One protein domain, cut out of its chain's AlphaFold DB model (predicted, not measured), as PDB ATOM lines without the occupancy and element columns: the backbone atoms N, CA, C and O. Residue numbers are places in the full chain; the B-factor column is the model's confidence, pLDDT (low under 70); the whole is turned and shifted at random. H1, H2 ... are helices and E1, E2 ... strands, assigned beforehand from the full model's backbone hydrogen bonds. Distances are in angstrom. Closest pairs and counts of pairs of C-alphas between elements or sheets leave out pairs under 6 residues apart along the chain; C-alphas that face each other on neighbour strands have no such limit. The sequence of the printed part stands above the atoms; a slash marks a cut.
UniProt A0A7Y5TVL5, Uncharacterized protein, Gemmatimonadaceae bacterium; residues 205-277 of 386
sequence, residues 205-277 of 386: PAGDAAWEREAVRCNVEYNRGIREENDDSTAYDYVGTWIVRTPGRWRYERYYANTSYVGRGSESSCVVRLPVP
ATOM      1  N   PRO A 205      34.990  45.791 -29.450       58.59
ATOM      2  CA  PRO A 205      34.231  46.588 -28.506       58.59
ATOM      3  C   PRO A 205      33.697  45.657 -27.409       58.59
ATOM      4  O   PRO A 205      32.815  44.834 -27.643       58.59
ATOM      5  N   ALA A 206      34.286  45.745 -26.216       56.41
ATOM      6  CA  ALA A 206      33.820  45.008 -25.049       56.41
ATOM      7  C   ALA A 206      32.337  45.331 -24.789       56.41
ATOM      8  O   ALA A 206      31.950  46.501 -24.803       56.41
ATOM      9  N   GLY A 207      31.518  44.297 -24.578       63.59
ATOM     10  CA  GLY A 207      30.072  44.436 -24.366       63.59
ATOM     11  C   GLY A 207      29.259  44.780 -25.621       63.59
ATOM     12  O   GLY A 207      28.100  45.178 -25.506       63.59
ATOM     13  N   ASP A 208      29.829  44.655 -26.823       79.44
ATOM     14  CA  ASP A 208      29.063  44.802 -28.060       79.44
ATOM     15  C   ASP A 208      28.285  43.517 -28.367       79.44
ATOM     16  O   ASP A 208      28.845  42.488 -28.743       79.44
ATOM     17  N   ALA A 209      26.959  43.587 -28.267       88.31
ATOM     18  CA  ALA A 209      26.084  42.462 -28.581       88.31
ATOM     19  C   ALA A 209      26.273  41.933 -30.021       88.31
ATOM     20  O   ALA A 209      25.972  40.772 -30.298       88.31
ATOM     21  N   ALA A 210      26.732  42.760 -30.970       88.31
ATOM     22  CA  ALA A 210      27.070  42.296 -32.315       88.31
ATOM     23  C   ALA A 210      28.312  41.405 -32.312       88.31
ATOM     24  O   ALA A 210      28.316  40.387 -33.001       88.31
ATOM     25  N   TRP A 211      29.317  41.744 -31.504       87.31
ATOM     26  CA  TRP A 211      30.492  40.906 -31.297       87.31
ATOM     27  C   TRP A 211      30.116  39.547 -30.713       87.31
ATOM     28  O   TRP A 211      30.477  38.513 -31.270       87.31
ATOM     29  N   GLU A 212      29.333  39.540 -29.635       87.56
ATOM     30  CA  GLU A 212      28.911  38.304 -28.968       87.56
ATOM     31  C   GLU A 212      28.137  37.377 -29.912       87.56
ATOM     32  O   GLU A 212      28.403  36.177 -29.960       87.56
ATOM     33  N   ARG A 213      27.236  37.924 -30.740       91.94
ATOM     34  CA  ARG A 213      26.512  37.137 -31.754       91.94
ATOM     35  C   ARG A 213      27.448  36.486 -32.770       91.94
ATOM     36  O   ARG A 213      27.241  35.335 -33.146       91.94
ATOM     37  N   GLU A 214      28.463  37.214 -33.223       92.81
ATOM     38  CA  GLU A 214      29.441  36.705 -34.185       92.81
ATOM     39  C   GLU A 214      30.353  35.645 -33.565       92.81
ATOM     40  O   GLU A 214      30.592  34.610 -34.186       92.81
ATOM     41  N   ALA A 215      30.796  35.862 -32.325       88.12
ATOM     42  CA  ALA A 215      31.552  34.895 -31.541       88.12
ATOM     43  C   ALA A 215      30.768  33.587 -31.353       88.12
ATOM     44  O   ALA A 215      31.291  32.509 -31.633       88.12
ATOM     45  N   VAL A 216      29.494  33.675 -30.954       91.00
ATOM     46  CA  VAL A 216      28.611  32.510 -30.808       91.00
ATOM     47  C   VAL A 216      28.411  31.800 -32.143       91.00
ATOM     48  O   VAL A 216      28.532  30.577 -32.187       91.00
ATOM     49  N   ARG A 217      28.161  32.529 -33.244       94.31
ATOM     50  CA  ARG A 217      28.045  31.906 -34.573       94.31
ATOM     51  C   ARG A 217      29.307  31.125 -34.911       94.31
ATOM     52  O   ARG A 217      29.201  29.965 -35.292       94.31
ATOM     53  N   CYS A 218      30.472  31.748 -34.760       92.44
ATOM     54  CA  CYS A 218      31.739  31.098 -35.057       92.44
ATOM     55  C   CYS A 218      31.956  29.844 -34.204       92.44
ATOM     56  O   CYS A 218      32.412  28.839 -34.735       92.44
ATOM     57  N   ASN A 219      31.596  29.873 -32.916       88.75
ATOM     58  CA  ASN A 219      31.691  28.693 -32.056       88.75
ATOM     59  C   ASN A 219      30.738  27.575 -32.531       88.75
ATOM     60  O   ASN A 219      31.100  26.404 -32.509       88.75
ATOM     61  N   VAL A 220      29.518  27.914 -32.973       90.44
ATOM     62  CA  VAL A 220      28.539  26.937 -33.486       90.44
ATOM     63  C   VAL A 220      28.973  26.332 -34.822       90.44
ATOM     64  O   VAL A 220      28.898  25.115 -34.977       90.44
ATOM     65  N   GLU A 221      29.406  27.159 -35.782       88.56
ATOM     66  CA  GLU A 221      29.917  26.700 -37.085       88.56
ATOM     67  C   GLU A 221      31.081  25.730 -36.888       88.56
ATOM     68  O   GLU A 221      31.125  24.679 -37.524       88.56
ATOM     69  N   TYR A 222      31.963  26.046 -35.944       84.06
ATOM     70  CA  TYR A 222      33.103  25.211 -35.636       84.06
ATOM     71  C   TYR A 222      32.727  23.889 -34.959       84.06
ATOM     72  O   TYR A 222      33.029  22.820 -35.481       84.06
ATOM     73  N   ASN A 223      31.973  23.945 -33.855       83.12
ATOM     74  CA  ASN A 223      31.535  22.754 -33.118       83.12
ATOM     75  C   ASN A 223      30.720  21.781 -33.982       83.12
ATOM     76  O   ASN A 223      30.669  20.587 -33.690       83.12
ATOM     77  N   ARG A 224      30.065  22.278 -35.038       82.94
ATOM     78  CA  ARG A 224      29.396  21.426 -36.022       82.94
ATOM     79  C   ARG A 224      30.387  20.570 -36.813       82.94
ATOM     80  O   ARG A 224      30.103  19.394 -36.984       82.94
ATOM     81  N   GLY A 225      31.514  21.135 -37.247       76.19
ATOM     82  CA  GLY A 225      32.564  20.381 -37.937       76.19
ATOM     83  C   GLY A 225      33.158  19.278 -37.058       76.19
ATOM     84  O   GLY A 225      33.335  18.162 -37.523       76.19
ATOM     85  N   ILE A 226      33.355  19.558 -35.764       70.62
ATOM     86  CA  ILE A 226      33.939  18.603 -34.804       70.62
ATOM     87  C   ILE A 226      33.002  17.436 -34.487       70.62
ATOM     88  O   ILE A 226      33.416  16.283 -34.447       70.62
ATOM     89  N   ARG A 227      31.712  17.714 -34.257       61.41
ATOM     90  CA  ARG A 227      30.738  16.669 -33.893       61.41
ATOM     91  C   ARG A 227      30.521  15.634 -34.992       61.41
ATOM     92  O   ARG A 227      30.058  14.538 -34.694       61.41
ATOM     93  N   GLU A 228      30.837  15.968 -36.238       62.81
ATOM     94  CA  GLU A 228      30.801  15.014 -37.345       62.81
ATOM     95  C   GLU A 228      31.975  14.002 -37.277       62.81
ATOM     96  O   GLU A 228      31.853  12.917 -37.844       62.81
ATOM     97  N   GLU A 229      33.042  14.277 -36.508       59.47
ATOM     98  CA  GLU A 229      34.218  13.398 -36.314       59.47
ATOM     99  C   GLU A 229      34.190  12.528 -35.036       59.47
ATOM    100  O   GLU A 229      35.055  11.675 -34.855       59.47
ATOM    101  N   ASN A 230      33.137  12.621 -34.214       51.41
ATOM    102  CA  ASN A 230      32.787  11.638 -33.170       51.41
ATOM    103  C   ASN A 230      33.806  11.423 -32.021       51.41
ATOM    104  O   ASN A 230      33.708  10.419 -31.312       51.41
ATOM    105  N   ASP A 231      34.742  12.350 -31.794       57.81
ATOM    106  CA  ASP A 231      35.684  12.291 -30.669       57.81
ATOM    107  C   ASP A 231      35.361  13.375 -29.620       57.81
ATOM    108  O   ASP A 231      35.713  14.550 -29.766       57.81
ATOM    109  N   ASP A 232      34.674  12.969 -28.544       58.41
ATOM    110  CA  ASP A 232      34.305  13.799 -27.379       58.41
ATOM    111  C   ASP A 232      35.530  14.369 -26.618       58.41
ATOM    112  O   ASP A 232      35.364  15.136 -25.667       58.41
ATOM    113  N   SER A 233      36.765  14.020 -27.010       54.09
ATOM    114  CA  SER A 233      38.001  14.448 -26.339       54.09
ATOM    115  C   SER A 233      38.635  15.746 -26.867       54.09
ATOM    116  O   SER A 233      39.598  16.234 -26.276       54.09
ATOM    117  N   THR A 234      38.104  16.361 -27.929       57.16
ATOM    118  CA  THR A 234      38.703  17.563 -28.552       57.16
ATOM    119  C   THR A 234      38.108  18.876 -28.025       57.16
ATOM    120  O   THR A 234      37.575  19.702 -28.766       57.16
ATOM    121  N   ALA A 235      38.187  19.096 -26.709       58.47
ATOM    122  CA  ALA A 235      37.966  20.431 -26.153       58.47
ATOM    123  C   ALA A 235      39.193  21.310 -26.446       58.47
ATOM    124  O   ALA A 235      40.310  20.951 -26.087       58.47
ATOM    125  N   TYR A 236      38.983  22.450 -27.103       62.91
ATOM    126  CA  TYR A 236      40.044  23.425 -27.366       62.91
ATOM    127  C   TYR A 236      40.568  24.013 -26.074       62.91
ATOM    128  O   TYR A 236      39.797  24.420 -25.204       62.91
ATOM    129  N   ASP A 237      41.879  24.133 -26.016       69.69
ATOM    130  CA  ASP A 237      42.596  24.906 -25.018       69.69
ATOM    131  C   ASP A 237      42.896  26.334 -25.501       69.69
ATOM    132  O   ASP A 237      43.104  27.203 -24.657       69.69
ATOM    133  N   TYR A 238      42.815  26.627 -26.813       72.75
ATOM    134  CA  TYR A 238      43.017  27.984 -27.333       72.75
ATOM    135  C   TYR A 238      41.910  28.508 -28.264       72.75
ATOM    136  O   TYR A 238      41.528  27.892 -29.264       72.75
ATOM    137  N   VAL A 239      41.431  29.722 -27.959       78.19
ATOM    138  CA  VAL A 239      40.514  30.498 -28.806       78.19
ATOM    139  C   VAL A 239      40.963  31.955 -28.855       78.19
ATOM    140  O   VAL A 239      40.895  32.672 -27.859       78.19
ATOM    141  N   GLY A 240      41.355  32.411 -30.043       80.12
ATOM    142  CA  GLY A 240      41.869  33.758 -30.282       80.12
ATOM    143  C   GLY A 240      41.019  34.576 -31.254       80.12
ATOM    144  O   GLY A 240      40.123  34.078 -31.938       80.12
ATOM    145  N   THR A 241      41.296  35.875 -31.339       79.12
ATOM    146  CA  THR A 241      40.730  36.770 -32.356       79.12
ATOM    147  C   THR A 241      41.815  37.668 -32.925       79.12
ATOM    148  O   THR A 241      42.570  38.294 -32.187       79.12
ATOM    149  N   TRP A 242      41.815  37.789 -34.247       77.75
ATOM    150  CA  TRP A 242      42.888  38.367 -35.039       77.75
ATOM    151  C   TRP A 242      42.329  39.387 -36.016       77.75
ATOM    152  O   TRP A 242      41.171  39.302 -36.436       77.75
ATOM    153  N   ILE A 243      43.168  40.339 -36.409       81.38
ATOM    154  CA  ILE A 243      42.923  41.178 -37.578       81.38
ATOM    155  C   ILE A 243      43.820  40.635 -38.678       81.38
ATOM    156  O   ILE A 243      45.037  40.750 -38.591       81.38
ATOM    157  N   VAL A 244      43.215  40.051 -39.704       83.25
ATOM    158  CA  VAL A 244      43.952  39.456 -40.819       83.25
ATOM    159  C   VAL A 244      43.736  40.261 -42.085       83.25
ATOM    160  O   VAL A 244      42.649  40.812 -42.330       83.25
ATOM    161  N   ARG A 245      44.781  40.331 -42.908       87.50
ATOM    162  CA  ARG A 245      44.683  40.908 -44.241       87.50
ATOM    163  C   ARG A 245      44.124  39.859 -45.191       87.50
ATOM    164  O   ARG A 245      44.642  38.757 -45.306       87.50
ATOM    165  N   THR A 246      43.082  40.230 -45.918       89.00
ATOM    166  CA  THR A 246      42.588  39.478 -47.074       89.00
ATOM    167  C   THR A 246      42.643  40.353 -48.317       89.00
ATOM    168  O   THR A 246      42.734  41.576 -48.179       89.00
ATOM    169  N   PRO A 247      42.563  39.779 -49.530       91.69
ATOM    170  CA  PRO A 247      42.656  40.572 -50.744       91.69
ATOM    171  C   PRO A 247      41.660  41.738 -50.754       91.69
ATOM    172  O   PRO A 247      40.438  41.556 -50.776       91.69
ATOM    173  N   GLY A 248      42.200  42.954 -50.715       91.31
ATOM    174  CA  GLY A 248      41.460  44.204 -50.744       91.31
ATOM    175  C   GLY A 248      40.897  44.703 -49.416       91.31
ATOM    176  O   GLY A 248      40.332  45.796 -49.424       91.31
ATOM    177  N   ARG A 249      40.998  43.953 -48.308       91.06
ATOM    178  CA  ARG A 249      40.495  44.412 -47.003       91.06
ATOM    179  C   ARG A 249      41.064  43.669 -45.797       91.06
ATOM    180  O   ARG A 249      41.334  42.470 -45.846       91.06
ATOM    181  N   TRP A 250      41.111  44.354 -44.669       89.00
ATOM    182  CA  TRP A 250      41.254  43.774 -43.343       89.00
ATOM    183  C   TRP A 250      39.922  43.199 -42.847       89.00
ATOM    184  O   TRP A 250      38.834  43.700 -43.157       89.00
ATOM    185  N   ARG A 251      39.988  42.122 -42.064       89.62
ATOM    186  CA  ARG A 251      38.821  41.529 -41.401       89.62
ATOM    187  C   ARG A 251      39.205  40.956 -40.046       89.62
ATOM    188  O   ARG A 251      40.361  40.612 -39.828       89.62
ATOM    189  N   TYR A 252      38.213  40.821 -39.177       88.94
ATOM    190  CA  TYR A 252      38.366  40.013 -37.981       88.94
ATOM    191  C   TYR A 252      38.263  38.526 -38.327       88.94
ATOM    192  O   TYR A 252      37.393  38.113 -39.103       88.94
ATOM    193  N   GLU A 253      39.127  37.726 -37.721       87.19
ATOM    194  CA  GLU A 253      39.116  36.272 -37.818       87.19
ATOM    195  C   GLU A 253      39.236  35.685 -36.415       87.19
ATOM    196  O   GLU A 253      40.099  36.080 -35.634       87.19
ATOM    197  N   ARG A 254      38.313  34.797 -36.062       87.06
ATOM    198  CA  ARG A 254      38.357  34.033 -34.819       87.06
ATOM    199  C   ARG A 254      39.075  32.731 -35.116       87.06
ATOM    200  O   ARG A 254      38.734  32.074 -36.094       87.06
ATOM    201  N   TYR A 255      40.054  32.397 -34.301       83.94
ATOM    202  CA  TYR A 255      40.946  31.274 -34.525       83.94
ATOM    203  C   TYR A 255      40.806  30.278 -33.383       83.94
ATOM    204  O   TYR A 255      40.651  30.678 -32.227       83.94
ATOM    205  N   TYR A 256      40.834  29.005 -33.733       83.06
ATOM    206  CA  TYR A 256      40.724  27.876 -32.831       83.06
ATOM    207  C   TYR A 256      41.937  27.001 -33.077       83.06
ATOM    208  O   TYR A 256      42.160  26.576 -34.209       83.06
ATOM    209  N   ALA A 257      42.691  26.729 -32.023       79.75
ATOM    210  CA  ALA A 257      43.777  25.771 -32.082       79.75
ATOM    211  C   ALA A 257      43.588  24.759 -30.969       79.75
ATOM    212  O   ALA A 257      43.195  25.103 -29.851       79.75
ATOM    213  N   ASN A 258      43.843  23.502 -31.301       74.62
ATOM    214  CA  ASN A 258      44.026  22.475 -30.303       74.62
ATOM    215  C   ASN A 258      45.529  22.308 -30.076       74.62
ATOM    216  O   ASN A 258      46.266  21.889 -30.971       74.62
ATOM    217  N   THR A 259      45.990  22.678 -28.887       67.81
ATOM    218  CA  THR A 259      47.403  22.606 -28.506       67.81
ATOM    219  C   THR A 259      47.721  21.352 -27.677       67.81
ATOM    220  O   THR A 259      48.890  21.057 -27.396       67.81
ATOM    221  N   SER A 260      46.713  20.527 -27.366       67.31
ATOM    222  CA  SER A 260      46.833  19.377 -26.470       67.31
ATOM    223  C   SER A 260      46.403  18.033 -27.083       67.31
ATOM    224  O   SER A 260      45.649  17.927 -28.049       67.31
ATOM    225  N   TYR A 261      46.933  16.956 -26.493       71.25
ATOM    226  CA  TYR A 261      46.582  15.560 -26.780       71.25
ATOM    227  C   TYR A 261      46.647  15.159 -28.269       71.25
ATOM    228  O   TYR A 261      47.552  15.559 -28.998       71.25
ATOM    229  N   VAL A 262      45.726  14.286 -28.693       69.44
ATOM    230  CA  VAL A 262      45.661  13.676 -30.030       69.44
ATOM    231  C   VAL A 262      45.210  14.649 -31.118       69.44
ATOM    232  O   VAL A 262      45.455  14.391 -32.290       69.44
ATOM    233  N   GLY A 263      44.580  15.765 -30.737       66.44
ATOM    234  CA  GLY A 263      44.153  16.813 -31.660       66.44
ATOM    235  C   GLY A 263      45.180  17.927 -31.847       66.44
ATOM    236  O   GLY A 263      44.874  18.901 -32.533       66.44
ATOM    237  N   ARG A 264      46.376  17.813 -31.249       70.56
ATOM    238  CA  ARG A 264      47.418  18.841 -31.338       70.56
ATOM    239  C   ARG A 264      47.726  19.213 -32.792       70.56
ATOM    240  O   ARG A 264      47.963  18.338 -33.622       70.56
ATOM    241  N   GLY A 265      47.799  20.515 -33.060       67.44
ATOM    242  CA  GLY A 265      48.105  21.067 -34.383       67.44
ATOM    243  C   GLY A 265      46.894  21.113 -35.314       67.44
ATOM    244  O   GLY A 265      47.022  21.509 -36.469       67.44
ATOM    245  N   SER A 266      45.715  20.715 -34.827       75.56
ATOM    246  CA  SER A 266      44.457  20.997 -35.508       75.56
ATOM    247  C   SER A 266      44.108  22.469 -35.329       75.56
ATOM    248  O   SER A 266      43.954  22.959 -34.205       75.56
ATOM    249  N   GLU A 267      43.978  23.159 -36.455       82.12
ATOM    250  CA  GLU A 267      43.700  24.584 -36.516       82.12
ATOM    251  C   GLU A 267      42.453  24.837 -37.355       82.12
ATOM    252  O   GLU A 267      42.219  24.216 -38.395       82.12
ATOM    253  N   SER A 268      41.646  25.791 -36.915       85.75
ATOM    254  CA  SER A 268      40.487  26.240 -37.664       85.75
ATOM    255  C   SER A 268      40.236  27.714 -37.445       85.75
ATOM    256  O   SER A 268      40.632  28.308 -36.442       85.75
ATOM    257  N   SER A 269      39.525  28.323 -38.383       89.50
ATOM    258  CA  SER A 269      39.191  29.728 -38.296       89.50
ATOM    259  C   SER A 269      37.773  30.022 -38.757       89.50
ATOM    260  O   SER A 269      37.160  29.312 -39.556       89.50
ATOM    261  N   CYS A 270      37.230  31.110 -38.227       92.00
ATOM    262  CA  CYS A 270      35.935  31.642 -38.596       92.00
ATOM    263  C   CYS A 270      36.027  33.145 -38.821       92.00
ATOM    264  O   CYS A 270      36.458  33.913 -37.959       92.00
ATOM    265  N   VAL A 271      35.541  33.594 -39.975       93.00
ATOM    266  CA  VAL A 271      35.474  35.020 -40.289       93.00
ATOM    267  C   VAL A 271      34.429  35.696 -39.413       93.00
ATOM    268  O   VAL A 271      33.244  35.363 -39.480       93.00
ATOM    269  N   VAL A 272      34.840  36.721 -38.674       91.44
ATOM    270  CA  VAL A 272      33.923  37.599 -37.946       91.44
ATOM    271  C   VAL A 272      33.464  38.709 -38.891       91.44
ATOM    272  O   VAL A 272      34.256  39.472 -39.445       91.44
ATOM    273  N   ARG A 273      32.151  38.806 -39.109       92.88
ATOM    274  CA  ARG A 273      31.511  39.675 -40.112       92.88
ATOM    275  C   ARG A 273      31.274  41.085 -39.577       92.88
ATOM    276  O   ARG A 273      30.271  41.720 -39.893       92.88
ATOM    277  N   LEU A 274      32.221  41.580 -38.789       90.25
ATOM    278  CA  LEU A 274      32.234  42.949 -38.294       90.25
ATOM    279  C   LEU A 274      33.330  43.734 -39.009       90.25
ATOM    280  O   LEU A 274      34.408  43.193 -39.273       90.25
ATOM    281  N   PRO A 275      33.071  45.003 -39.356       88.44
ATOM    282  CA  PRO A 275      34.095  45.842 -39.950       88.44
ATOM    283  C   PRO A 275      35.200  46.106 -38.927       88.44
ATOM    284  O   PRO A 275      34.924  46.453 -37.778       88.44
ATOM    285  N   VAL A 276      36.455  46.009 -39.365       86.38
ATOM    286  CA  VAL A 276      37.580  46.458 -38.547       86.38
ATOM    287  C   VAL A 276      37.545  47.993 -38.487       86.38
ATOM    288  O   VAL A 276      37.426  48.644 -39.531       86.38
ATOM    289  N   PRO A 277      37.592  48.614 -37.295       84.00
ATOM    290  CA  PRO A 277      37.564  50.064 -37.172       84.00
ATOM    291  C   PRO A 277      38.708  50.741 -37.937       84.00
ATOM    292  O   PRO A 277      39.870  50.389 -37.758       84.00
TER     293      PRO A 277
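What this domain is: This is residues 205 to 277 of the 386 residues of an uncharacterized protein of Gemmatimonadaceae bacterium (UniProt A0A7Y5TVL5). A strongly twisted sheet of three strands has one long helix, H1, packed over one face, mainly over E3, while the other face is bare. E1 bends by 59 degrees at residue 243, and the tip of the E1 and E2 hairpin turns away from the helix. The printed part has 73 residues, with one named helix and three named strands in the order H1, E1, E2, E3; the sheet's order is E1, E2, E3, antiparallel throughout, and the class is mixed, helices and strands. It is only just compact, close to loose, with a radius of gyration of the C-alphas of 13.4 A and spans of 38 by 26 by 20 A.

How they stand to each other: E1, residues 238 to 246, E2, residues 249 to 258, and E3, residues 266 to 272, form a meander, each strand the antiparallel neighbour of the one before. In the hairpin of E1 and E2, N 242 and O 253 are 2.8 A apart, within hydrogen-bond range. In the hairpin of E2 and E3, N 254 and O 270 are 2.8 A apart, also within range. H1, residues 209 to 227, is on the sheet at a height of 9.1 A, making two layers, a helix on one face of a sheet. It lies over E3 and only just over E2, with 3 of its C-alphas falling on E2. It runs slantwise to the strands, but only just, at 31 degrees to E3 on the local plane. The closest C-alphas of H1 and E3 are those of Cys 218 and Cys 270, 5.5 A apart. In H1, 14 of 15 O i to N i+4 pairs are within hydrogen-bond range.

Where its parts are: E2 is 27.8 A long, H1 26.7 A, E1 22.8 A and E3 19.8 A from first to last C-alpha. H1 begins at C-alpha 209, (26.084, 42.462, -28.581), and E3 ends at C-alpha 272, (33.923, 37.599, -37.946).

The domain as a whole: The two C-alphas farthest apart, those of Asp 232 and Gly 248, are 39.0 A apart. The printed part has no cut, and no link is long. Mean pLDDT of the printed part is 79.1; 19 residues are under 70, among them residues 227 to 237.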